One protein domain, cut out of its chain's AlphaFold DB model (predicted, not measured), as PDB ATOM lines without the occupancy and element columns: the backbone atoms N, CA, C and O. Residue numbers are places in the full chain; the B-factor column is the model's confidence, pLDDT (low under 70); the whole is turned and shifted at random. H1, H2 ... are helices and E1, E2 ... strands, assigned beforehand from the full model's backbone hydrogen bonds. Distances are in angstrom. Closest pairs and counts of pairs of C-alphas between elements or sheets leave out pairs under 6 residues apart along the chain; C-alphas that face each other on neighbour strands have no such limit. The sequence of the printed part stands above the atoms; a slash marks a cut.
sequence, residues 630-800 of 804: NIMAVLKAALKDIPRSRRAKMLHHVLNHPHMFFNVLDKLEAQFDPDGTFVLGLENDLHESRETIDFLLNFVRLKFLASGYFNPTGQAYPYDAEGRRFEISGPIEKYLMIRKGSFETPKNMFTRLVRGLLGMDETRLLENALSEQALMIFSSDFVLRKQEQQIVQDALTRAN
ATOM      1  N   ASN A 630      -3.748 -54.017 -44.203       69.50
ATOM      2  CA  ASN A 630      -5.153 -54.241 -44.575       69.50
ATOM      3  C   ASN A 630      -6.106 -53.306 -43.804       69.50
ATOM      4  O   ASN A 630      -6.948 -52.640 -44.403       69.50
ATOM      5  N   ILE A 631      -5.920 -53.190 -42.486       73.69
ATOM      6  CA  ILE A 631      -6.677 -52.280 -41.617       73.69
ATOM      7  C   ILE A 631      -6.401 -50.822 -42.012       73.69
ATOM      8  O   ILE A 631      -7.333 -50.034 -42.153       73.69
ATOM      9  N   MET A 632      -5.140 -50.465 -42.276       78.25
ATOM     10  CA  MET A 632      -4.763 -49.118 -42.718       78.25
ATOM     11  C   MET A 632      -5.411 -48.716 -44.051       78.25
ATOM     12  O   MET A 632      -5.772 -47.551 -44.205       78.25
ATOM     13  N   ALA A 633      -5.584 -49.639 -45.001       77.88
ATOM     14  CA  ALA A 633      -6.272 -49.354 -46.262       77.88
ATOM     15  C   ALA A 633      -7.761 -49.026 -46.039       77.88
ATOM     16  O   ALA A 633      -8.249 -48.006 -46.527       77.88
ATOM     17  N   VAL A 634      -8.453 -49.843 -45.235       78.69
ATOM     18  CA  VAL A 634      -9.873 -49.658 -44.882       78.69
ATOM     19  C   VAL A 634     -10.090 -48.348 -44.120       78.69
ATOM     20  O   VAL A 634     -10.973 -47.571 -44.475       78.69
ATOM     21  N   LEU A 635      -9.241 -48.055 -43.127       82.69
ATOM     22  CA  LEU A 635      -9.280 -46.795 -42.376       82.69
ATOM     23  C   LEU A 635      -9.073 -45.575 -43.277       82.69
ATOM     24  O   LEU A 635      -9.784 -44.580 -43.146       82.69
ATOM     25  N   LYS A 636      -8.114 -45.633 -44.209       87.25
ATOM     26  CA  LYS A 636      -7.849 -44.521 -45.132       87.25
ATOM     27  C   LYS A 636      -9.026 -44.249 -46.061       87.25
ATOM     28  O   LYS A 636      -9.320 -43.078 -46.273       87.25
ATOM     29  N   ALA A 637      -9.691 -45.285 -46.573       83.25
ATOM     30  CA  ALA A 637     -10.919 -45.126 -47.352       83.25
ATOM     31  C   ALA A 637     -12.034 -44.505 -46.493       83.25
ATOM     32  O   ALA A 637     -12.477 -43.396 -46.777       83.25
ATOM     33  N   ALA A 638     -12.379 -45.134 -45.364       84.69
ATOM     34  CA  ALA A 638     -13.450 -44.669 -44.479       84.69
ATOM     35  C   ALA A 638     -13.282 -43.199 -44.042       84.69
ATOM     36  O   ALA A 638     -14.234 -42.430 -44.093       84.69
ATOM     37  N   LEU A 639     -12.068 -42.776 -43.671       86.81
ATOM     38  CA  LEU A 639     -11.792 -41.389 -43.265       86.81
ATOM     39  C   LEU A 639     -11.784 -40.382 -44.426       86.81
ATOM     40  O   LEU A 639     -11.991 -39.191 -44.196       86.81
ATOM     41  N   LYS A 640     -11.517 -40.832 -45.658       88.31
ATOM     42  CA  LYS A 640     -11.580 -39.993 -46.864       88.31
ATOM     43  C   LYS A 640     -13.029 -39.737 -47.280       88.31
ATOM     44  O   LYS A 640     -13.348 -38.635 -47.721       88.31
ATOM     45  N   ASP A 641     -13.875 -40.751 -47.130       79.38
ATOM     46  CA  ASP A 641     -15.235 -40.761 -47.665       79.38
ATOM     47  C   ASP A 641     -16.262 -40.101 -46.720       79.38
ATOM     48  O   ASP A 641     -17.393 -39.851 -47.131       79.38
ATOM     49  N   ILE A 642     -15.879 -39.740 -45.482       86.56
ATOM     50  CA  ILE A 642     -16.697 -38.912 -44.574       86.56
ATOM     51  C   ILE A 642     -16.736 -37.456 -45.091       86.56
ATOM     52  O   ILE A 642     -15.728 -36.738 -45.016       86.56
ATOM     53  N   PRO A 643     -17.886 -36.952 -45.582       67.44
ATOM     54  CA  PRO A 643     -17.971 -35.610 -46.141       67.44
ATOM     55  C   PRO A 643     -17.951 -34.545 -45.037       67.44
ATOM     56  O   PRO A 643     -18.460 -34.742 -43.938       67.44
ATOM     57  N   ARG A 644     -17.390 -33.372 -45.357       74.88
ATOM     58  CA  ARG A 644     -17.361 -32.144 -44.523       74.88
ATOM     59  C   ARG A 644     -16.709 -32.244 -43.125       74.88
ATOM     60  O   ARG A 644     -16.409 -31.192 -42.568       74.88
ATOM     61  N   SER A 645     -16.374 -33.425 -42.600       87.25
ATOM     62  CA  SER A 645     -15.603 -33.554 -41.352       87.25
ATOM     63  C   SER A 645     -14.220 -32.906 -41.463       87.25
ATOM     64  O   SER A 645     -13.502 -33.098 -42.450       87.25
ATOM     65  N   ARG A 646     -13.821 -32.156 -40.426       85.94
ATOM     66  CA  ARG A 646     -12.437 -31.693 -40.250       85.94
ATOM     67  C   ARG A 646     -11.578 -32.819 -39.661       85.94
ATOM     68  O   ARG A 646     -10.552 -33.155 -40.242       85.94
ATOM     69  N   ARG A 647     -12.041 -33.468 -38.582       87.62
ATOM     70  CA  ARG A 647     -11.288 -34.493 -37.827       87.62
ATOM     71  C   ARG A 647     -10.917 -35.700 -38.676       87.62
ATOM     72  O   ARG A 647      -9.760 -36.110 -38.661       87.62
ATOM     73  N   ALA A 648     -11.845 -36.206 -39.492       88.19
ATOM     74  CA  ALA A 648     -11.556 -37.326 -40.384       88.19
ATOM     75  C   ALA A 648     -10.436 -36.991 -41.388       88.19
ATOM     76  O   ALA A 648      -9.539 -37.804 -41.596       88.19
ATOM     77  N   LYS A 649     -10.402 -35.761 -41.926       90.56
ATOM     78  CA  LYS A 649      -9.331 -35.289 -42.827       90.56
ATOM     79  C   LYS A 649      -7.987 -35.138 -42.111       90.56
ATOM     80  O   LYS A 649      -6.965 -35.550 -42.655       90.56
ATOM     81  N   MET A 650      -7.989 -34.585 -40.896       90.88
ATOM     82  CA  MET A 650      -6.788 -34.425 -40.061       90.88
ATOM     83  C   MET A 650      -6.174 -35.794 -39.728       90.88
ATOM     84  O   MET A 650      -4.976 -36.016 -39.904       90.88
ATOM     85  N   LEU A 651      -7.012 -36.754 -39.337       89.12
ATOM     86  CA  LEU A 651      -6.606 -38.120 -39.020       89.12
ATOM     87  C   LEU A 651      -6.179 -38.906 -40.273       89.12
ATOM     88  O   LEU A 651      -5.167 -39.602 -40.245       89.12
ATOM     89  N   HIS A 652      -6.865 -38.730 -41.407       90.69
ATOM     90  CA  HIS A 652      -6.446 -39.272 -42.705       90.69
ATOM     91  C   HIS A 652      -5.061 -38.743 -43.125       90.69
ATOM     92  O   HIS A 652      -4.232 -39.508 -43.622       90.69
ATOM     93  N   HIS A 653      -4.763 -37.462 -42.870       88.56
ATOM     94  CA  HIS A 653      -3.428 -36.900 -43.088       88.56
ATOM     95  C   HIS A 653      -2.370 -37.578 -42.198       88.56
ATOM     96  O   HIS A 653      -1.332 -37.988 -42.723       88.56
ATOM     97  N   VAL A 654      -2.643 -37.782 -40.901       88.31
ATOM     98  CA  VAL A 654      -1.750 -38.519 -39.980       88.31
ATOM     99  C   VAL A 654      -1.493 -39.951 -40.465       88.31
ATOM    100  O   VAL A 654      -0.340 -40.374 -40.535       88.31
ATOM    101  N   LEU A 655      -2.531 -40.693 -40.875       86.31
ATOM    102  CA  LEU A 655      -2.375 -42.067 -41.380       86.31
ATOM    103  C   LEU A 655      -1.631 -42.144 -42.727       86.31
ATOM    104  O   LEU A 655      -1.110 -43.206 -43.080       86.31
ATOM    105  N   ASN A 656      -1.563 -41.051 -43.491       84.69
ATOM    106  CA  ASN A 656      -0.755 -40.958 -44.711       84.69
ATOM    107  C   ASN A 656       0.704 -40.560 -44.455       84.69
ATOM    108  O   ASN A 656       1.568 -40.971 -45.226       84.69
ATOM    109  N   HIS A 657       0.996 -39.859 -43.357       85.06
ATOM    110  CA  HIS A 657       2.343 -39.378 -43.031       85.06
ATOM    111  C   HIS A 657       2.860 -39.870 -41.660       85.06
ATOM    112  O   HIS A 657       3.447 -39.079 -40.919       85.06
ATOM    113  N   PRO A 658       2.713 -41.163 -41.287       79.81
ATOM    114  CA  PRO A 658       3.089 -41.638 -39.951       79.81
ATOM    115  C   PRO A 658       4.590 -41.486 -39.671       79.81
ATOM    116  O   PRO A 658       4.992 -41.283 -38.528       79.81
ATOM    117  N   HIS A 659       5.421 -41.492 -40.720       77.50
ATOM    118  CA  HIS A 659       6.855 -41.210 -40.644       77.50
ATOM    119  C   HIS A 659       7.176 -39.844 -40.009       77.50
ATOM    120  O   HIS A 659       8.239 -39.700 -39.420       77.50
ATOM    121  N   MET A 660       6.281 -38.848 -40.069       80.06
ATOM    122  CA  MET A 660       6.520 -37.515 -39.495       80.06
ATOM    123  C   MET A 660       6.745 -37.562 -37.979       80.06
ATOM    124  O   MET A 660       7.585 -36.824 -37.468       80.06
ATOM    125  N   PHE A 661       6.050 -38.460 -37.272       82.31
ATOM    126  CA  PHE A 661       6.197 -38.654 -35.826       82.31
ATOM    127  C   PHE A 661       7.599 -39.167 -35.459       82.31
ATOM    128  O   PHE A 661       8.261 -38.626 -34.574       82.31
ATOM    129  N   PHE A 662       8.082 -40.171 -36.193       82.31
ATOM    130  CA  PHE A 662       9.391 -40.791 -35.966       82.31
ATOM    131  C   PHE A 662      10.541 -39.895 -36.457       82.31
ATOM    132  O   PHE A 662      11.485 -39.655 -35.712       82.31
ATOM    133  N   ASN A 663      10.390 -39.258 -37.624       82.62
ATOM    134  CA  ASN A 663      11.350 -38.284 -38.156       82.62
ATOM    135  C   ASN A 663      11.550 -37.063 -37.237       82.62
ATOM    136  O   ASN A 663      12.569 -36.380 -37.341       82.62
ATOM    137  N   VAL A 664      10.576 -36.727 -36.379       81.94
ATOM    138  CA  VAL A 664      10.748 -35.695 -35.344       81.94
ATOM    139  C   VAL A 664      11.557 -36.231 -34.168       81.94
ATOM    140  O   VAL A 664      12.455 -35.529 -33.717       81.94
ATOM    141  N   LEU A 665      11.323 -37.465 -33.719       80.06
ATOM    142  CA  LEU A 665      12.149 -38.101 -32.689       80.06
ATOM    143  C   LEU A 665      13.625 -38.224 -33.098       80.06
ATOM    144  O   LEU A 665      14.490 -37.845 -32.315       80.06
ATOM    145  N   ASP A 666      13.916 -38.653 -34.329       80.19
ATOM    146  CA  ASP A 666      15.298 -38.761 -34.826       80.19
ATOM    147  C   ASP A 666      15.998 -37.384 -34.896       80.19
ATOM    148  O   ASP A 666      17.190 -37.254 -34.613       80.19
ATOM    149  N   LYS A 667      15.248 -36.318 -35.218       82.38
ATOM    150  CA  LYS A 667      15.752 -34.930 -35.200       82.38
ATOM    151  C   LYS A 667      15.974 -34.394 -33.788       82.38
ATOM    152  O   LYS A 667      16.924 -33.643 -33.587       82.38
ATOM    153  N   LEU A 668      15.101 -34.740 -32.843       82.12
ATOM    154  CA  LEU A 668      15.241 -34.349 -31.441       82.12
ATOM    155  C   LEU A 668      16.420 -35.077 -30.786       82.12
ATOM    156  O   LEU A 668      17.128 -34.469 -29.995       82.12
ATOM    157  N   GLU A 669      16.674 -36.336 -31.146       82.69
ATOM    158  CA  GLU A 669      17.857 -37.087 -30.709       82.69
ATOM    159  C   GLU A 669      19.156 -36.428 -31.173       82.69
ATOM    160  O   GLU A 669      20.028 -36.193 -30.345       82.69
ATOM    161  N   ALA A 670      19.247 -36.005 -32.437       79.38
ATOM    162  CA  ALA A 670      20.396 -35.254 -32.958       79.38
ATOM    163  C   ALA A 670      20.551 -33.821 -32.384       79.38
ATOM    164  O   ALA A 670      21.451 -33.079 -32.796       79.38
ATOM    165  N   GLN A 671      19.652 -33.412 -31.483       77.50
ATOM    166  CA  GLN A 671      19.579 -32.100 -30.830       77.50
ATOM    167  C   GLN A 671      19.365 -32.221 -29.310       77.50
ATOM    168  O   GLN A 671      18.989 -31.239 -28.669       77.50
ATOM    169  N   PHE A 672      19.558 -33.410 -28.729       79.94
ATOM    170  CA  PHE A 672      19.310 -33.630 -27.310       79.94
ATOM    171  C   PHE A 672      20.413 -32.982 -26.464       79.94
ATOM    172  O   PHE A 672      21.600 -33.099 -26.772       79.94
ATOM    173  N   ASP A 673      19.998 -32.302 -25.401       75.75
ATOM    174  CA  ASP A 673      20.855 -31.644 -24.419       75.75
ATOM    175  C   ASP A 673      20.552 -32.272 -23.045       75.75
ATOM    176  O   ASP A 673      19.426 -32.125 -22.559       75.75
ATOM    177  N   PRO A 674      21.497 -33.011 -22.431       65.69
ATOM    178  CA  PRO A 674      21.270 -33.681 -21.153       65.69
ATOM    179  C   PRO A 674      21.195 -32.722 -19.953       65.69
ATOM    180  O   PRO A 674      20.628 -33.107 -18.930       65.69
ATOM    181  N   ASP A 675      21.722 -31.498 -20.067       62.22
ATOM    182  CA  ASP A 675      21.682 -30.475 -19.012       62.22
ATOM    183  C   ASP A 675      20.531 -29.460 -19.233       62.22
ATOM    184  O   ASP A 675      20.062 -28.800 -18.297       62.22
ATOM    185  N   GLY A 676      20.019 -29.366 -20.466       57.53
ATOM    186  CA  GLY A 676      18.999 -28.416 -20.924       57.53
ATOM    187  C   GLY A 676      17.615 -28.567 -20.279       57.53
ATOM    188  O   GLY A 676      16.699 -29.165 -20.843       57.53
ATOM    189  N   THR A 677      17.401 -27.938 -19.120       52.28
ATOM    190  CA  THR A 677      16.179 -28.095 -18.303       52.28
ATOM    191  C   THR A 677      14.953 -27.289 -18.802       52.28
ATOM    192  O   THR A 677      14.310 -26.568 -18.040       52.28
ATOM    193  N   PHE A 678      14.584 -27.403 -20.086       51.41
ATOM    194  CA  PHE A 678      13.503 -26.618 -20.716       51.41
ATOM    195  C   PHE A 678      12.215 -27.410 -21.017       51.41
ATOM    196  O   PHE A 678      11.906 -27.744 -22.162       51.41
ATOM    197  N   VAL A 679      11.416 -27.634 -19.966       53.53
ATOM    198  CA  VAL A 679      10.028 -28.149 -20.061       53.53
ATOM    199  C   VAL A 679       8.987 -27.014 -20.131       53.53
ATOM    200  O   VAL A 679       7.888 -27.207 -20.645       53.53
ATOM    201  N   LEU A 680       9.341 -25.808 -19.665       47.72
ATOM    202  CA  LEU A 680       8.486 -24.615 -19.713       47.72
ATOM    203  C   LEU A 680       8.003 -24.323 -21.145       47.72
ATOM    204  O   LEU A 680       8.809 -24.178 -22.063       47.72
ATOM    205  N   GLY A 681       6.681 -24.230 -21.307       57.88
ATOM    206  CA  GLY A 681       6.004 -23.978 -22.583       57.88
ATOM    207  C   GLY A 681       5.561 -25.230 -23.347       57.88
ATOM    208  O   GLY A 681       4.566 -25.152 -24.053       57.88
ATOM    209  N   LEU A 682       6.191 -26.400 -23.166       66.94
ATOM    210  CA  LEU A 682       5.866 -27.594 -23.976       66.94
ATOM    211  C   LEU A 682       4.470 -28.183 -23.696       66.94
ATOM    212  O   LEU A 682       3.900 -28.837 -24.567       66.94
ATOM    213  N   GLU A 683       3.904 -27.960 -22.506       73.12
ATOM    214  CA  GLU A 683       2.497 -28.299 -22.237       73.12
ATOM    215  C   GLU A 683       1.534 -27.292 -22.890       73.12
ATOM    216  O   GLU A 683       0.508 -27.710 -23.417       73.12
ATOM    217  N   ASN A 684       1.903 -26.008 -22.981       74.25
ATOM    218  CA  ASN A 684       1.124 -25.007 -23.716       74.25
ATOM    219  C   ASN A 684       1.178 -25.270 -25.228       74.25
ATOM    220  O   ASN A 684       0.135 -25.277 -25.863       74.25
ATOM    221  N   ASP A 685       2.347 -25.598 -25.795       74.31
ATOM    222  CA  ASP A 685       2.482 -26.021 -27.201       74.31
ATOM    223  C   ASP A 685       1.562 -27.228 -27.513       74.31
ATOM    224  O   ASP A 685       1.004 -27.355 -28.610       74.31
ATOM    225  N   LEU A 686       1.379 -28.135 -26.545       78.31
ATOM    226  CA  LEU A 686       0.459 -29.270 -26.649       78.31
ATOM    227  C   LEU A 686      -1.018 -28.847 -26.542       78.31
ATOM    228  O   LEU A 686      -1.854 -29.402 -27.254       78.31
ATOM    229  N   HIS A 687      -1.348 -27.870 -25.692       81.00
ATOM    230  CA  HIS A 687      -2.708 -27.338 -25.528       81.00
ATOM    231  C   HIS A 687      -3.148 -26.417 -26.680       81.00
ATOM    232  O   HIS A 687      -4.303 -26.464 -27.081       81.00
ATOM    233  N   GLU A 688      -2.240 -25.615 -27.244       81.00
ATOM    234  CA  GLU A 688      -2.491 -24.681 -28.359       81.00
ATOM    235  C   GLU A 688      -2.460 -25.358 -29.743       81.00
ATOM    236  O   GLU A 688      -2.781 -24.731 -30.758       81.00
ATOM    237  N   SER A 689      -2.096 -26.644 -29.800       80.62
ATOM    238  CA  SER A 689      -2.102 -27.443 -31.031       80.62
ATOM    239  C   SER A 689      -3.478 -27.391 -31.703       80.62
ATOM    240  O   SER A 689      -4.487 -27.671 -31.063       80.62
ATOM    241  N   ARG A 690      -3.543 -27.065 -33.004       81.81
ATOM    242  CA  ARG A 690      -4.824 -26.966 -33.745       81.81
ATOM    243  C   ARG A 690      -5.020 -28.018 -34.833       81.81
ATOM    244  O   ARG A 690      -6.129 -28.127 -35.357       81.81
ATOM    245  N   GLU A 691      -3.995 -28.801 -35.156       87.81
ATOM    246  CA  GLU A 691      -4.050 -29.934 -36.085       87.81
ATOM    247  C   GLU A 691      -3.618 -31.229 -35.382       87.81
ATOM    248  O   GLU A 691      -2.746 -31.223 -34.513       87.81
ATOM    249  N   THR A 692      -4.214 -32.364 -35.762       87.62
ATOM    250  CA  THR A 692      -3.972 -33.652 -35.084       87.62
ATOM    251  C   THR A 692      -2.518 -34.105 -35.202       87.62
ATOM    252  O   THR A 692      -1.998 -34.732 -34.283       87.62
ATOM    253  N   ILE A 693      -1.842 -33.783 -36.311       86.12
ATOM    254  CA  ILE A 693      -0.413 -34.074 -36.459       86.12
ATOM    255  C   ILE A 693       0.421 -33.249 -35.471       86.12
ATOM    256  O   ILE A 693       1.267 -33.819 -34.788       86.12
ATOM    257  N   ASP A 694       0.130 -31.957 -35.308       86.62
ATOM    258  CA  ASP A 694       0.887 -31.065 -34.423       86.62
ATOM    259  C   ASP A 694       0.748 -31.470 -32.955       86.62
ATOM    260  O   ASP A 694       1.757 -31.532 -32.254       86.62
ATOM    261  N   PHE A 695      -0.450 -31.876 -32.518       89.88
ATOM    262  CA  PHE A 695      -0.652 -32.432 -31.174       89.88
ATOM    263  C   PHE A 695       0.226 -33.669 -30.932       89.88
ATOM    264  O   PHE A 695       0.874 -33.785 -29.893       89.88
ATOM    265  N   LEU A 696       0.312 -34.587 -31.903       88.88
ATOM    266  CA  LEU A 696       1.157 -35.783 -31.797       88.88
ATOM    267  C   LEU A 696       2.656 -35.431 -31.780       88.88
ATOM    268  O   LEU A 696       3.425 -36.060 -31.050       88.88
ATOM    269  N   LEU A 697       3.079 -34.412 -32.537       88.12
ATOM    270  CA  LEU A 697       4.465 -33.934 -32.544       88.12
ATOM    271  C   LEU A 697       4.831 -33.177 -31.257       88.12
ATOM    272  O   LEU A 697       5.922 -33.376 -30.721       88.12
ATOM    273  N   ASN A 698       3.934 -32.352 -30.717       86.50
ATOM    274  CA  ASN A 698       4.144 -31.637 -29.457       86.50
ATOM    275  C   ASN A 698       4.080 -32.585 -28.254       86.50
ATOM    276  O   ASN A 698       4.899 -32.468 -27.343       86.50
ATOM    277  N   PHE A 699       3.236 -33.619 -28.305       87.88
ATOM    278  CA  PHE A 699       3.246 -34.704 -27.327       87.88
ATOM    279  C   PHE A 699       4.604 -35.418 -27.301       87.88
ATOM    280  O   PHE A 699       5.188 -35.604 -26.231       87.88
ATOM    281  N   VAL A 700       5.139 -35.806 -28.466       85.56
ATOM    282  CA  VAL A 700       6.410 -36.546 -28.502       85.56
ATOM    283  C   VAL A 700       7.598 -35.660 -28.116       85.56
ATOM    284  O   VAL A 700       8.492 -36.129 -27.415       85.56
ATOM    285  N   ARG A 701       7.562 -34.360 -28.452       83.69
ATOM    286  CA  ARG A 701       8.498 -33.345 -27.930       83.69
ATOM    287  C   ARG A 701       8.454 -33.265 -26.404       83.69
ATOM    288  O   ARG A 701       9.508 -33.362 -25.786       83.69
ATOM    289  N   LEU A 702       7.268 -33.153 -25.802       83.06
ATOM    290  CA  LEU A 702       7.082 -33.084 -24.347       83.06
ATOM    291  C   LEU A 702       7.640 -34.326 -23.630       83.06
ATOM    292  O   LEU A 702       8.310 -34.193 -22.609       83.06
ATOM    293  N   LYS A 703       7.401 -35.534 -24.163       83.69
ATOM    294  CA  LYS A 703       7.902 -36.788 -23.562       83.69
ATOM    295  C   LYS A 703       9.385 -37.050 -23.800       83.69
ATOM    296  O   LYS A 703      10.009 -37.720 -22.983       83.69
ATOM    297  N   PHE A 704       9.946 -36.541 -24.895       83.75
ATOM    298  CA  PHE A 704      11.351 -36.744 -25.228       83.75
ATOM    299  C   PHE A 704      12.267 -35.672 -24.624       83.75
ATOM    300  O   PHE A 704      13.205 -36.010 -23.908       83.75
ATOM    301  N   LEU A 705      11.997 -34.382 -24.850       75.88
ATOM    302  CA  LEU A 705      12.891 -33.293 -24.422       75.88
ATOM    303  C   LEU A 705      13.057 -33.217 -22.900       75.88
ATOM    304  O   LEU A 705      14.111 -32.825 -22.421       75.88
ATOM    305  N   ALA A 706      12.045 -33.627 -22.135       67.75
ATOM    306  CA  ALA A 706      12.102 -33.602 -20.679       67.75
ATOM    307  C   ALA A 706      12.967 -34.718 -20.059       67.75
ATOM    308  O   ALA A 706      13.163 -34.706 -18.841       67.75
ATOM    309  N   SER A 707      13.375 -35.755 -20.812       72.88
ATOM    310  CA  SER A 707      13.935 -36.983 -20.207       72.88
ATOM    311  C   SER A 707      14.773 -37.913 -21.110       72.88
ATOM    312  O   SER A 707      15.368 -38.853 -20.587       72.88
ATOM    313  N   GLY A 708      14.831 -37.702 -22.427       82.62
ATOM    314  CA  GLY A 708      15.559 -38.559 -23.373       82.62
ATOM    315  C   GLY A 708      14.953 -39.959 -23.555       82.62
ATOM    316  O   GLY A 708      13.768 -40.189 -23.290       82.62
ATOM    317  N   TYR A 709      15.773 -40.909 -24.021       86.69
ATOM    318  CA  TYR A 709      15.386 -42.321 -24.126       86.69
ATOM    319  C   TYR A 709      15.807 -43.152 -22.911       86.69
ATOM    320  O   TYR A 709      16.880 -42.974 -22.336       86.69
ATOM    321  N   PHE A 710      14.986 -44.154 -22.606       85.06
ATOM    322  CA  PHE A 710      15.182 -45.132 -21.543       85.06
ATOM    323  C   PHE A 710      15.290 -46.551 -22.099       85.06
ATOM    324  O   PHE A 710      14.740 -46.875 -23.156       85.06
ATOM    325  N   ASN A 711      15.953 -47.416 -21.335       77.94
ATOM    326  CA  ASN A 711      15.902 -48.861 -21.517       77.94
ATOM    327  C   ASN A 711      14.611 -49.460 -20.901       77.94
ATOM    328  O   ASN A 711      13.946 -48.791 -20.102       77.94
ATOM    329  N   PRO A 712      14.256 -50.732 -21.195       68.19
ATOM    330  CA  PRO A 712      13.037 -51.375 -20.674       68.19
ATOM    331  C   PRO A 712      12.920 -51.434 -19.138       68.19
ATOM    332  O   PRO A 712      11.861 -51.758 -18.610       68.19
ATOM    333  N   THR A 713      14.007 -51.160 -18.413       70.75
ATOM    334  CA  THR A 713      14.074 -51.145 -16.943       70.75
ATOM    335  C   THR A 713      14.089 -49.736 -16.343       70.75
ATOM    336  O   THR A 713      14.341 -49.586 -15.149       70.75
ATOM    337  N   GLY A 714      13.813 -48.700 -17.141       70.25
ATOM    338  CA  GLY A 714      13.657 -47.328 -16.654       70.25
ATOM    339  C   GLY A 714      14.961 -46.614 -16.295       70.25
ATOM    340  O   GLY A 714      14.934 -45.629 -15.559       70.25
ATOM    341  N   GLN A 715      16.099 -47.086 -16.804       79.00
ATOM    342  CA  GLN A 715      17.360 -46.340 -16.774       79.00
ATOM    343  C   GLN A 715      17.469 -45.528 -18.068       79.00
ATOM    344  O   GLN A 715      17.216 -46.077 -19.141       79.00
ATOM    345  N   ALA A 716      17.835 -44.248 -17.977       82.00
ATOM    346  CA  ALA A 716      18.142 -43.444 -19.158       82.00
ATOM    347  C   ALA A 716      19.363 -44.029 -19.890       82.00
ATOM    348  O   ALA A 716      20.293 -44.521 -19.242       82.00
ATOM    349  N   TYR A 717      19.362 -43.994 -21.223       82.25
ATOM    350  CA  TYR A 717      20.561 -44.306 -22.000       82.25
ATOM    351  C   TYR A 717      21.579 -43.154 -21.881       82.25
ATOM    352  O   TYR A 717      21.164 -41.994 -21.811       82.25
ATOM    353  N   PRO A 718      22.897 -43.435 -21.887       80.75
ATOM    354  CA  PRO A 718      23.898 -42.389 -22.044       80.75
ATOM    355  C   PRO A 718      23.770 -41.733 -23.423       80.75
ATOM    356  O   PRO A 718      23.371 -42.379 -24.397       80.75
ATOM    357  N   TYR A 719      24.105 -40.447 -23.496       84.44
ATOM    358  CA  TYR A 719      24.058 -39.658 -24.721       84.44
ATOM    359  C   TYR A 719      25.473 -39.253 -25.143       84.44
ATOM    360  O   TYR A 719      26.179 -38.558 -24.414       84.44
ATOM    361  N   ASP A 720      25.867 -39.705 -26.329       81.62
ATOM    362  CA  ASP A 720      27.094 -39.343 -27.030       81.62
ATOM    363  C   ASP A 720      26.881 -37.955 -27.655       81.62
ATOM    364  O   ASP A 720      26.207 -37.814 -28.677       81.62
ATOM    365  N   ALA A 721      27.409 -36.915 -27.003       76.56
ATOM    366  CA  ALA A 721      27.256 -35.525 -27.437       76.56
ATOM    367  C   ALA A 721      28.095 -35.179 -28.684       76.56
ATOM    368  O   ALA A 721      27.743 -34.256 -29.421       76.56
ATOM    369  N   GLU A 722      29.171 -35.927 -28.957       75.88
ATOM    370  CA  GLU A 722      30.023 -35.725 -30.135       75.88
ATOM    371  C   GLU A 722      29.397 -36.383 -31.378       75.88
ATOM    372  O   GLU A 722      29.274 -35.748 -32.427       75.88
ATOM    373  N   GLY A 723      28.911 -37.620 -31.244       75.75
ATOM    374  CA  GLY A 723      28.152 -38.351 -32.265       75.75
ATOM    375  C   GLY A 723      26.648 -38.048 -32.310       75.75
ATOM    376  O   GLY A 723      25.959 -38.586 -33.179       75.75
ATOM    377  N   ARG A 724      26.145 -37.188 -31.412       78.50
ATOM    378  CA  ARG A 724      24.758 -36.678 -31.309       78.50
ATOM    379  C   ARG A 724      23.672 -37.759 -31.315       78.50
ATOM    380  O   ARG A 724      22.773 -37.751 -32.158       78.50
ATOM    381  N   ARG A 725      23.789 -38.735 -30.415       83.00
ATOM    382  CA  ARG A 725      22.935 -39.938 -30.378       83.00
ATOM    383  C   ARG A 725      22.979 -40.631 -29.020       83.00
ATOM    384  O   ARG A 725      23.918 -40.440 -28.255       83.00
ATOM    385  N   PHE A 726      22.017 -41.505 -28.736       82.00
ATOM    386  CA  PHE A 726      22.099 -42.355 -27.543       82.00
ATOM    387  C   PHE A 726      22.975 -43.593 -27.776       82.00
ATOM    388  O   PHE A 726      22.879 -44.262 -28.808       82.00
ATOM    389  N   GLU A 727      23.804 -43.932 -26.788       77.94
ATOM    390  CA  GLU A 727      24.674 -45.110 -26.802       77.94
ATOM    391  C   GLU A 727      23.872 -46.390 -26.511       77.94
ATOM    392  O   GLU A 727      23.775 -46.869 -25.378       77.94
ATOM    393  N   ILE A 728      23.262 -46.957 -27.554       74.12
ATOM    394  CA  ILE A 728      22.420 -48.153 -27.446       74.12
ATOM    395  C   ILE A 728      23.214 -49.391 -27.870       74.12
ATOM    396  O   ILE A 728      23.563 -49.579 -29.035       74.12
ATOM    397  N   SER A 729      23.491 -50.265 -26.903       53.16
ATOM    398  CA  SER A 729      24.273 -51.488 -27.095       53.16
ATOM    399  C   SER A 729      23.388 -52.667 -27.528       53.16
ATOM    400  O   SER A 729      22.818 -53.388 -26.712       53.16
ATOM    401  N   GLY A 730      23.317 -52.896 -28.842       53.25
ATOM    402  CA  GLY A 730      22.645 -54.055 -29.444       53.25
ATOM    403  C   GLY A 730      21.182 -53.805 -29.852       53.25
ATOM    404  O   GLY A 730      20.745 -52.659 -29.925       53.25
ATOM    405  N   PRO A 731      20.409 -54.867 -30.158       49.28
ATOM    406  CA  PRO A 731      19.058 -54.772 -30.721       49.28
ATOM    407  C   PRO A 731      17.998 -54.496 -29.637       49.28
ATOM    408  O   PRO A 731      17.044 -55.256 -29.477       49.28
ATOM    409  N   ILE A 732      18.196 -53.437 -28.849       60.06
ATOM    410  CA  ILE A 732      17.320 -53.049 -27.736       60.06
ATOM    411  C   ILE A 732      16.482 -51.841 -28.162       60.06
ATOM    412  O   ILE A 732      17.003 -50.862 -28.691       60.06
ATOM    413  N   GLU A 733      15.171 -51.907 -27.942       67.38
ATOM    414  CA  GLU A 733      14.260 -50.828 -28.327       67.38
ATOM    415  C   GLU A 733      14.457 -49.556 -27.476       67.38
ATOM    416  O   GLU A 733      14.869 -49.595 -26.310       67.38
ATOM    417  N   LYS A 734      14.123 -48.412 -28.083       83.25
ATOM    418  CA  LYS A 734      14.058 -47.089 -27.449       83.25
ATOM    419  C   LYS A 734      12.718 -46.931 -26.725       83.25
ATOM    420  O   LYS A 734      11.676 -47.147 -27.344       83.25
ATOM    421  N   TYR A 735      12.727 -46.516 -25.456       85.12
ATOM    422  CA  TYR A 735      11.515 -46.217 -24.681       85.12
ATOM    423  C   TYR A 735      11.475 -44.735 -24.294       85.12
ATOM    424  O   TYR A 735      12.498 -44.154 -23.941       85.12
ATOM    425  N   LEU A 736      10.289 -44.134 -24.329       83.56
ATOM    426  CA  LEU A 736      10.017 -42.807 -23.773       83.56
ATOM    427  C   LEU A 736       9.471 -42.965 -22.353       83.56
ATOM    428  O   LEU A 736       8.675 -43.874 -22.101       83.56
ATOM    429  N   MET A 737       9.838 -42.069 -21.431       79.56
ATOM    430  CA  MET A 737       9.150 -41.995 -20.141       79.56
ATOM    431  C   MET A 737       7.800 -41.300 -20.325       79.56
ATOM    432  O   MET A 737       7.721 -40.116 -20.640       79.56
ATOM    433  N   ILE A 738       6.721 -42.042 -20.097       80.50
ATOM    434  CA  ILE A 738       5.355 -41.524 -20.165       80.50
ATOM    435  C   ILE A 738       5.068 -40.657 -18.930       80.50
ATOM    436  O   ILE A 738       4.590 -39.522 -19.028       80.50
ATOM    437  N   ARG A 739       5.369 -41.232 -17.764       75.38
ATOM    438  CA  ARG A 739       5.169 -40.710 -16.408       75.38
ATOM    439  C   ARG A 739       6.234 -41.353 -15.521       75.38
ATOM    440  O   ARG A 739       6.749 -42.414 -15.861       75.38
ATOM    441  N   LYS A 740       6.565 -40.745 -14.382       71.88
ATOM    442  CA  LYS A 740       7.621 -41.226 -13.472       71.88
ATOM    443  C   LYS A 740       7.439 -42.714 -13.109       71.88
ATOM    444  O   LYS A 740       6.546 -43.049 -12.338       71.88
ATOM    445  N   GLY A 741       8.294 -43.584 -13.659       71.38
ATOM    446  CA  GLY A 741       8.239 -45.043 -13.469       71.38
ATOM    447  C   GLY A 741       7.433 -45.835 -14.516       71.38
ATOM    448  O   GLY A 741       7.226 -47.028 -14.324       71.38
ATOM    449  N   SER A 742       6.986 -45.208 -15.608       79.88
ATOM    450  CA  SER A 742       6.251 -45.844 -16.710       79.88
ATOM    451  C   SER A 742       6.877 -45.483 -18.060       79.88
ATOM    452  O   SER A 742       7.081 -44.304 -18.360       79.88
ATOM    453  N   PHE A 743       7.185 -46.502 -18.866       80.25
ATOM    454  CA  PHE A 743       7.979 -46.389 -20.089       80.25
ATOM    455  C   PHE A 743       7.346 -47.211 -21.220       80.25
ATOM    456  O   PHE A 743       6.895 -48.331 -20.985       80.25
ATOM    457  N   GLU A 744       7.330 -46.685 -22.445       81.88
ATOM    458  CA  GLU A 744       6.762 -47.360 -23.626       81.88
ATOM    459  C   GLU A 744       7.533 -46.974 -24.895       81.88
ATOM    460  O   GLU A 744       8.148 -45.907 -24.956       81.88
ATOM    461  N   THR A 745       7.528 -47.833 -25.917       84.56
ATOM    462  CA  THR A 745       8.206 -47.530 -27.185       84.56
ATOM    463  C   THR A 745       7.447 -46.449 -27.970       84.56
ATOM    464  O   THR A 745       6.210 -46.419 -27.936       84.56
ATOM    465  N   PRO A 746       8.140 -45.592 -28.748       83.44
ATOM    466  CA  PRO A 746       7.498 -44.618 -29.629       83.44
ATOM    467  C   PRO A 746       6.423 -45.212 -30.542       83.44
ATOM    468  O   PRO A 746       5.397 -44.576 -30.768       83.44
ATOM    469  N   LYS A 747       6.625 -46.442 -31.042       83.00
ATOM    470  CA  LYS A 747       5.659 -47.115 -31.919       83.00
ATOM    471  C   LYS A 747       4.374 -47.489 -31.182       83.00
ATOM    472  O   LYS A 747       3.298 -47.152 -31.665       83.00
ATOM    473  N   ASN A 748       4.473 -48.116 -30.009       82.50
ATOM    474  CA  ASN A 748       3.291 -48.506 -29.233       82.50
ATOM    475  C   ASN A 748       2.504 -47.273 -28.760       82.50
ATOM    476  O   ASN A 748       1.277 -47.251 -28.853       82.50
ATOM    477  N   MET A 749       3.213 -46.214 -28.354       84.06
ATOM    478  CA  MET A 749       2.614 -44.928 -27.995       84.06
ATOM    479  C   MET A 749       1.895 -44.265 -29.183       84.06
ATOM    480  O   MET A 749       0.742 -43.856 -29.053       84.06
ATOM    481  N   PHE A 750       2.520 -44.217 -30.365       84.62
ATOM    482  CA  PHE A 750       1.884 -43.701 -31.582       84.62
ATOM    483  C   PHE A 750       0.631 -44.508 -31.962       84.62
ATOM    484  O   PHE A 750      -0.415 -43.923 -32.238       84.62
ATOM    485  N   THR A 751       0.691 -45.844 -31.892       84.25
ATOM    486  CA  THR A 751      -0.473 -46.722 -32.099       84.25
ATOM    487  C   THR A 751      -1.595 -46.442 -31.096       84.25
ATOM    488  O   THR A 751      -2.747 -46.335 -31.511       84.25
ATOM    489  N   ARG A 752      -1.288 -46.272 -29.802       83.31
ATOM    490  CA  ARG A 752      -2.270 -45.910 -28.761       83.31
ATOM    491  C   ARG A 752      -2.961 -44.580 -29.048       83.31
ATOM    492  O   ARG A 752      -4.187 -44.511 -29.020       83.31
ATOM    493  N   LEU A 753      -2.190 -43.543 -29.368       86.69
ATOM    494  CA  LEU A 753      -2.731 -42.222 -29.693       86.69
ATOM    495  C   LEU A 753      -3.623 -42.280 -30.944       86.69
ATOM    496  O   LEU A 753      -4.737 -41.766 -30.923       86.69
ATOM    497  N   VAL A 754      -3.193 -42.977 -32.001       87.00
ATOM    498  CA  VAL A 754      -3.996 -43.186 -33.220       87.00
ATOM    499  C   VAL A 754      -5.296 -43.949 -32.933       87.00
ATOM    500  O   VAL A 754      -6.344 -43.570 -33.451       87.00
ATOM    501  N   ARG A 755      -5.269 -44.989 -32.091       83.06
ATOM    502  CA  ARG A 755      -6.476 -45.746 -31.714       83.06
ATOM    503  C   ARG A 755      -7.452 -44.916 -30.877       83.06
ATOM    504  O   ARG A 755      -8.652 -44.991 -31.131       83.06
ATOM    505  N   GLY A 756      -6.954 -44.076 -29.966       84.19
ATOM    506  CA  GLY A 756      -7.774 -43.099 -29.242       84.19
ATOM    507  C   GLY A 756      -8.423 -42.071 -30.176       84.19
ATOM    508  O   GLY A 756      -9.624 -41.834 -30.090       84.19
ATOM    509  N   LEU A 757      -7.666 -41.528 -31.139       89.31
ATOM    510  CA  LEU A 757      -8.172 -40.590 -32.157       89.31
ATOM    511  C   LEU A 757      -9.295 -41.188 -33.018       89.31
ATOM    512  O   LEU A 757     -10.269 -40.501 -33.324       89.31
ATOM    513  N   LEU A 758      -9.174 -42.470 -33.373       83.38
ATOM    514  CA  LEU A 758     -10.189 -43.232 -34.107       83.38
ATOM    515  C   LEU A 758     -11.425 -43.599 -33.260       83.38
ATOM    516  O   LEU A 758     -12.403 -44.083 -33.823       83.38
ATOM    517  N   GLY A 759     -11.389 -43.418 -31.934       79.69
ATOM    518  CA  GLY A 759     -12.419 -43.913 -31.011       79.69
ATOM    519  C   GLY A 759     -12.396 -45.433 -30.788       79.69
ATOM    520  O   GLY A 759     -13.372 -45.991 -30.300       79.69
ATOM    521  N   MET A 760     -11.304 -46.120 -31.150       78.00
ATOM    522  CA  MET A 760     -11.155 -47.578 -30.988       78.00
ATOM    523  C   MET A 760     -10.727 -47.999 -29.575       78.00
ATOM    524  O   MET A 760     -10.902 -49.160 -29.209       78.00
ATOM    525  N   ASP A 761     -10.121 -47.077 -28.825       77.88
ATOM    526  CA  ASP A 761      -9.683 -47.227 -27.436       77.88
ATOM    527  C   ASP A 761     -10.251 -46.050 -26.624       77.88
ATOM    528  O   ASP A 761     -10.257 -44.915 -27.105       77.88
ATOM    529  N   GLU A 762     -10.694 -46.292 -25.385       74.56
ATOM    530  CA  GLU A 762     -11.141 -45.220 -24.483       74.56
ATOM    531  C   GLU A 762     -10.015 -44.206 -24.236       74.56
ATOM    532  O   GLU A 762      -8.900 -44.583 -23.862       74.56
ATOM    533  N   THR A 763     -10.304 -42.905 -24.360       76.75
ATOM    534  CA  THR A 763      -9.285 -41.857 -24.167       76.75
ATOM    535  C   THR A 763      -8.696 -41.877 -22.757       76.75
ATOM    536  O   THR A 763      -7.511 -41.599 -22.596       76.75
ATOM    537  N   ARG A 764      -9.461 -42.334 -21.754       74.19
ATOM    538  CA  ARG A 764      -9.003 -42.572 -20.371       74.19
ATOM    539  C   ARG A 764      -7.756 -43.459 -20.267       74.19
ATOM    540  O   ARG A 764      -6.941 -43.287 -19.365       74.19
ATOM    541  N   LEU A 765      -7.513 -44.348 -21.233       74.44
ATOM    542  CA  LEU A 765      -6.285 -45.154 -21.285       74.44
ATOM    543  C   LEU A 765      -5.010 -44.305 -21.494       74.44
ATOM    544  O   LEU A 765      -3.901 -44.800 -21.273       74.44
ATOM    545  N   LEU A 766      -5.160 -43.028 -21.866       79.62
ATOM    546  CA  LEU A 766      -4.106 -42.022 -21.996       79.62
ATOM    547  C   LEU A 766      -3.966 -41.112 -20.757       79.62
ATOM    548  O   LEU A 766      -3.066 -40.277 -20.755       79.62
ATOM    549  N   GLU A 767      -4.744 -41.283 -19.677       79.12
ATOM    550  CA  GLU A 767      -4.601 -40.524 -18.404       79.12
ATOM    551  C   GLU A 767      -3.213 -40.667 -17.760       79.12
ATOM    552  O   GLU A 767      -2.760 -39.817 -16.998       79.12
ATOM    553  N   ASN A 768      -2.505 -41.757 -18.061       73.44
ATOM    554  CA  ASN A 768      -1.124 -41.925 -17.618       73.44
ATOM    555  C   ASN A 768      -0.119 -41.161 -18.490       73.44
ATOM    556  O   ASN A 768       1.010 -40.978 -18.047       73.44
ATOM    557  N   ALA A 769      -0.514 -40.729 -19.692       75.44
ATOM    558  CA  ALA A 769       0.328 -40.100 -20.707       75.44
ATOM    559  C   ALA A 769       0.070 -38.601 -20.897       75.44
ATOM    560  O   ALA A 769       1.025 -37.856 -21.115       75.44
ATOM    561  N   LEU A 770      -1.172 -38.148 -20.800       81.50
ATOM    562  CA  LEU A 770      -1.566 -36.748 -20.943       81.50
ATOM    563  C   LEU A 770      -1.835 -36.122 -19.569       81.50
ATOM    564  O   LEU A 770      -2.178 -36.821 -18.619       81.50
ATOM    565  N   SER A 771      -1.683 -34.800 -19.460       81.00
ATOM    566  CA  SER A 771      -2.308 -34.052 -18.363       81.00
ATOM    567  C   SER A 771      -3.828 -34.055 -18.543       81.00
ATOM    568  O   SER A 771      -4.316 -34.237 -19.656       81.00
ATOM    569  N   GLU A 772      -4.588 -33.835 -17.471       77.50
ATOM    570  CA  GLU A 772      -6.059 -33.805 -17.514       77.50
ATOM    571  C   GLU A 772      -6.584 -32.797 -18.555       77.50
ATOM    572  O   GLU A 772      -7.445 -33.124 -19.370       77.50
ATOM    573  N   GLN A 773      -5.959 -31.617 -18.633       73.56
ATOM    574  CA  GLN A 773      -6.248 -30.598 -19.644       73.56
ATOM    575  C   GLN A 773      -5.885 -31.051 -21.071       73.56
ATOM    576  O   GLN A 773      -6.698 -30.912 -21.983       73.56
ATOM    577  N   ALA A 774      -4.707 -31.653 -21.282       78.12
ATOM    578  CA  ALA A 774      -4.332 -32.181 -22.598       78.12
ATOM    579  C   ALA A 774      -5.207 -33.376 -23.025       78.12
ATOM    580  O   ALA A 774      -5.425 -33.579 -24.217       78.12
ATOM    581  N   LEU A 775      -5.732 -34.151 -22.071       83.62
ATOM    582  CA  LEU A 775      -6.664 -35.249 -22.317       83.62
ATOM    583  C   LEU A 775      -8.068 -34.743 -22.669       83.62
ATOM    584  O   LEU A 775      -8.709 -35.313 -23.558       83.62
ATOM    585  N   MET A 776      -8.526 -33.669 -22.017       78.00
ATOM    586  CA  MET A 776      -9.750 -32.965 -22.401       78.00
ATOM    587  C   MET A 776      -9.638 -32.457 -23.838       78.00
ATOM    588  O   MET A 776     -10.457 -32.856 -24.653       78.00
ATOM    589  N   ILE A 777      -8.581 -31.705 -24.173       76.69
ATOM    590  CA  ILE A 777      -8.330 -31.173 -25.528       76.69
ATOM    591  C   ILE A 777      -8.230 -32.304 -26.566       76.69
ATOM    592  O   ILE A 777      -8.850 -32.245 -27.627       76.69
ATOM    593  N   PHE A 778      -7.516 -33.391 -26.250       83.50
ATOM    594  CA  PHE A 778      -7.450 -34.575 -27.111       83.50
ATOM    595  C   PHE A 778      -8.845 -35.127 -27.437       83.50
ATOM    596  O   PHE A 778      -9.179 -35.332 -28.608       83.50
ATOM    597  N   SER A 779      -9.664 -35.318 -26.398       84.44
ATOM    598  CA  SER A 779     -11.010 -35.893 -26.486       84.44
ATOM    599  C   SER A 779     -12.029 -34.934 -27.113       84.44
ATOM    600  O   SER A 779     -12.918 -35.383 -27.837       84.44
ATOM    601  N   SER A 780     -11.913 -33.628 -26.859       82.44
ATOM    602  CA  SER A 780     -12.837 -32.609 -27.354       82.44
ATOM    603  C   SER A 780     -12.600 -32.299 -28.822       82.44
ATOM    604  O   SER A 780     -13.585 -32.230 -29.556       82.44
ATOM    605  N   ASP A 781     -11.344 -32.170 -29.267       82.31
ATOM    606  CA  ASP A 781     -11.002 -31.486 -30.523       82.31
ATOM    607  C   ASP A 781     -10.525 -32.422 -31.637       82.31
ATOM    608  O   ASP A 781     -10.840 -32.176 -32.808       82.31
ATOM    609  N   PHE A 782      -9.809 -33.501 -31.296       88.75
ATOM    610  CA  PHE A 782      -9.163 -34.379 -32.280       88.75
ATOM    611  C   PHE A 782      -9.806 -35.757 -32.422       88.75
ATOM    612  O   PHE A 782      -9.841 -36.278 -33.539       88.75
ATOM    613  N   VAL A 783     -10.331 -36.342 -31.340       91.88
ATOM    614  CA  VAL A 783     -11.068 -37.613 -31.421       91.88
ATOM    615  C   VAL A 783     -12.300 -37.451 -32.317       91.88
ATOM    616  O   VAL A 783     -13.053 -36.478 -32.202       91.88
ATOM    617  N   LEU A 784     -12.503 -38.406 -33.230       86.94
ATOM    618  CA  LEU A 784     -13.672 -38.469 -34.114       86.94
ATOM    619  C   LEU A 784     -14.988 -38.358 -33.324       86.94
ATOM    620  O   LEU A 784     -15.112 -38.902 -32.228       86.94
ATOM    621  N   ARG A 785     -16.003 -37.696 -33.884       89.12
ATOM    622  CA  ARG A 785     -17.359 -37.652 -33.302       89.12
ATOM    623  C   ARG A 785     -17.984 -39.052 -33.328       89.12
ATOM    624  O   ARG A 785     -17.706 -39.815 -34.243       89.12
ATOM    625  N   LYS A 786     -18.895 -39.385 -32.403       85.81
ATOM    626  CA  LYS A 786     -19.497 -40.740 -32.303       85.81
ATOM    627  C   LYS A 786     -20.083 -41.275 -33.629       85.81
ATOM    628  O   LYS A 786     -19.916 -42.445 -33.942       85.81
ATOM    629  N   GLN A 787     -20.686 -40.414 -34.453       83.69
ATOM    630  CA  GLN A 787     -21.160 -40.774 -35.803       83.69
ATOM    631  C   GLN A 787     -20.011 -41.122 -36.774       83.69
ATOM    632  O   GLN A 787     -20.112 -42.067 -37.549       83.69
ATOM    633  N   GLU A 788     -18.899 -40.386 -36.714       87.50
ATOM    634  CA  GLU A 788     -17.692 -40.623 -37.518       87.50
ATOM    635  C   GLU A 788     -16.968 -41.901 -37.058       87.50
ATOM    636  O   GLU A 788     -16.528 -42.694 -37.890       87.50
ATOM    637  N   GLN A 789     -16.909 -42.139 -35.739       86.19
ATOM    638  CA  GLN A 789     -16.421 -43.387 -35.142       86.19
ATOM    639  C   GLN A 789     -17.242 -44.590 -35.624       86.19
ATOM    640  O   GLN A 789     -16.661 -45.589 -36.038       86.19
ATOM    641  N   GLN A 790     -18.578 -44.484 -35.639       82.88
ATOM    642  CA  GLN A 790     -19.450 -45.557 -36.121       82.88
ATOM    643  C   GLN A 790     -19.196 -45.874 -37.602       82.88
ATOM    644  O   GLN A 790     -19.027 -47.038 -37.943       82.88
ATOM    645  N   ILE A 791     -19.060 -44.864 -38.471       83.38
ATOM    646  CA  ILE A 791     -18.735 -45.070 -39.899       83.38
ATOM    647  C   ILE A 791     -17.403 -45.822 -40.068       83.38
ATOM    648  O   ILE A 791     -17.306 -46.748 -40.879       83.38
ATOM    649  N   VAL A 792     -16.384 -45.458 -39.282       79.19
ATOM    650  CA  VAL A 792     -15.080 -46.140 -39.261       79.19
ATOM    651  C   VAL A 792     -15.210 -47.578 -38.743       79.19
ATOM    652  O   VAL A 792     -14.674 -48.502 -39.358       79.19
ATOM    653  N   GLN A 793     -15.955 -47.794 -37.661       80.56
ATOM    654  CA  GLN A 793     -16.175 -49.110 -37.061       80.56
ATOM    655  C   GLN A 793     -16.991 -50.040 -37.974       80.56
ATOM    656  O   GLN A 793     -16.671 -51.225 -38.092       80.56
ATOM    657  N   ASP A 794     -17.990 -49.518 -38.686       79.00
ATOM    658  CA  ASP A 794     -18.784 -50.251 -39.677       79.00
ATOM    659  C   ASP A 794     -17.959 -50.616 -40.917       79.00
ATOM    660  O   ASP A 794     -18.188 -51.659 -41.532       79.00
ATOM    661  N   ALA A 795     -17.003 -49.770 -41.317       76.50
ATOM    662  CA  ALA A 795     -16.059 -50.084 -42.390       76.50
ATOM    663  C   ALA A 795     -15.076 -51.188 -41.962       76.50
ATOM    664  O   ALA A 795     -14.889 -52.162 -42.692       76.50
ATOM    665  N   LEU A 796     -14.515 -51.090 -40.750       74.44
ATOM    666  CA  LEU A 796     -13.674 -52.140 -40.166       74.44
ATOM    667  C   LEU A 796     -14.433 -53.462 -40.004       74.44
ATOM    668  O   LEU A 796     -13.877 -54.520 -40.283       74.44
ATOM    669  N   THR A 797     -15.697 -53.426 -39.586       73.88
ATOM    670  CA  THR A 797     -16.506 -54.636 -39.377       73.88
ATOM    671  C   THR A 797     -16.837 -55.306 -40.713       73.88
ATOM    672  O   THR A 797     -16.594 -56.503 -40.855       73.88
ATOM    673  N   ARG A 798     -17.259 -54.542 -41.737       70.31
ATOM    674  CA  ARG A 798     -17.480 -55.054 -43.107       70.31
ATOM    675  C   ARG A 798     -16.221 -55.633 -43.758       70.31
ATOM    676  O   ARG A 798     -16.323 -56.569 -44.541       70.31
ATOM    677  N   ALA A 799     -15.039 -55.117 -43.421       63.62
ATOM    678  CA  ALA A 799     -13.764 -55.660 -43.895       63.62
ATOM    679  C   ALA A 799     -13.299 -56.932 -43.151       63.62
ATOM    680  O   ALA A 799     -12.370 -57.591 -43.614       63.62
ATOM    681  N   ASN A 800     -13.909 -57.269 -42.008       53.91
ATOM    682  CA  ASN A 800     -13.594 -58.468 -41.220       53.91
ATOM    683  C   ASN A 800     -14.672 -59.566 -41.314       53.91
ATOM    684  O   ASN A 800     -14.420 -60.700 -40.906       53.91
TER     685      ASN A 800
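AT A GLANCE: This is residues 630 to 800 of the 804 residues of an uncharacterized protein of Deltaproteobacteria bacterium (UniProt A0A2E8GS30). H5 and H6 run lengthwise through the middle of an elongated helical body, with H3 and H4 packed on opposite sides of H5, and H8, with little H7, near the start of H5 and the end of H6. At one end the first and last helices, H1 and H9, pack on each other, H1 joined to the body through H2 and H9 through its tight link from H8; the opposite end is made by the long loop of residues 706 to 734, with the hairpin E1 and E2 between that loop and H6. The printed part has 171 residues, with nine named helices and two named strands in the order H1 H2 H3 H4 H5 E1 E2 H6 H7 H8 H9; the sheet E1 - E2 is antiparallel and the class is mostly helix. It is compact, with a radius of gyration of the C-alphas of 17.1 A, and spans 50 by 33 by 25 A, only just elongated.

HOW THE PARTS SIT: Start at H1, residues 630 to 641, which forms a helical hairpin with H2, residues 647 to 656; their closest C-alphas, Leu 639 and Ala 648, are 5.0 A apart. H3, residues 659 to 669, touches H5, residues 692 to 705, at a shallow tilt of 24 degrees, the same way; the closest C-alphas are Phe 661 and Leu 697, 6.0 A. H4, residues 682 to 687, forms a helical hairpin with H5, closest at C-alphas Leu 686 and Asn 698, 5.2 A. H5 touches H2 with residues 692 to 693 alone, the C-alphas of Met 650 and Thr 692 being 5.8 A apart. In the hairpin E1, residues 735 to 739, and E2, residues 742 to 744, look for N 736 and O 744 at 2.8 A and N 738 and O 742 at 2.9 A. H6, residues 746 to 757, is close to H5 but not clearly touching, closest at C-alphas Leu 696 and Leu 753, 7.8 A. H8, residues 772 to 782, touches H4 at C-alphas His 687 and Ala 774, 5.9 A, and H7, residues 763 to 766, at C-alphas Thr 763 and Ser 779, 6.6 A. H9, residues 786 to 800, touches H1 at a steep tilt of 40 degrees, opposite ways, with C-alphas Ala 638 and Val 792 closest at 5.7 A. Every O i to N i+4 pair is within hydrogen-bond range in H1, H2, H3, H4, H5, H6, H8 and H9; H7 is too short for such a pair.

IN THESE COORDINATES: Find C-alpha 630 at (-5.153, -54.241, -44.575), where H1 begins; it runs 17.1 A. H5 starts at C-alpha 692, (-3.972, -33.652, -35.084), and runs 20.0 A. H6 measures 16.4 A, E1 11.8 A. H9, 20.7 A long, ends at C-alpha 800, (-13.594, -58.468, -41.220).

THE WHOLE: The C-alphas of Glu 722 and Arg 798, the two farthest apart, are 52.9 A apart. The printed part has no cut; its long links are H3 to H4 and H5 to E1. Mean pLDDT of the printed part is 79.0; look for values under 70 at, among others, residues 674 to 682 and 729 to 733.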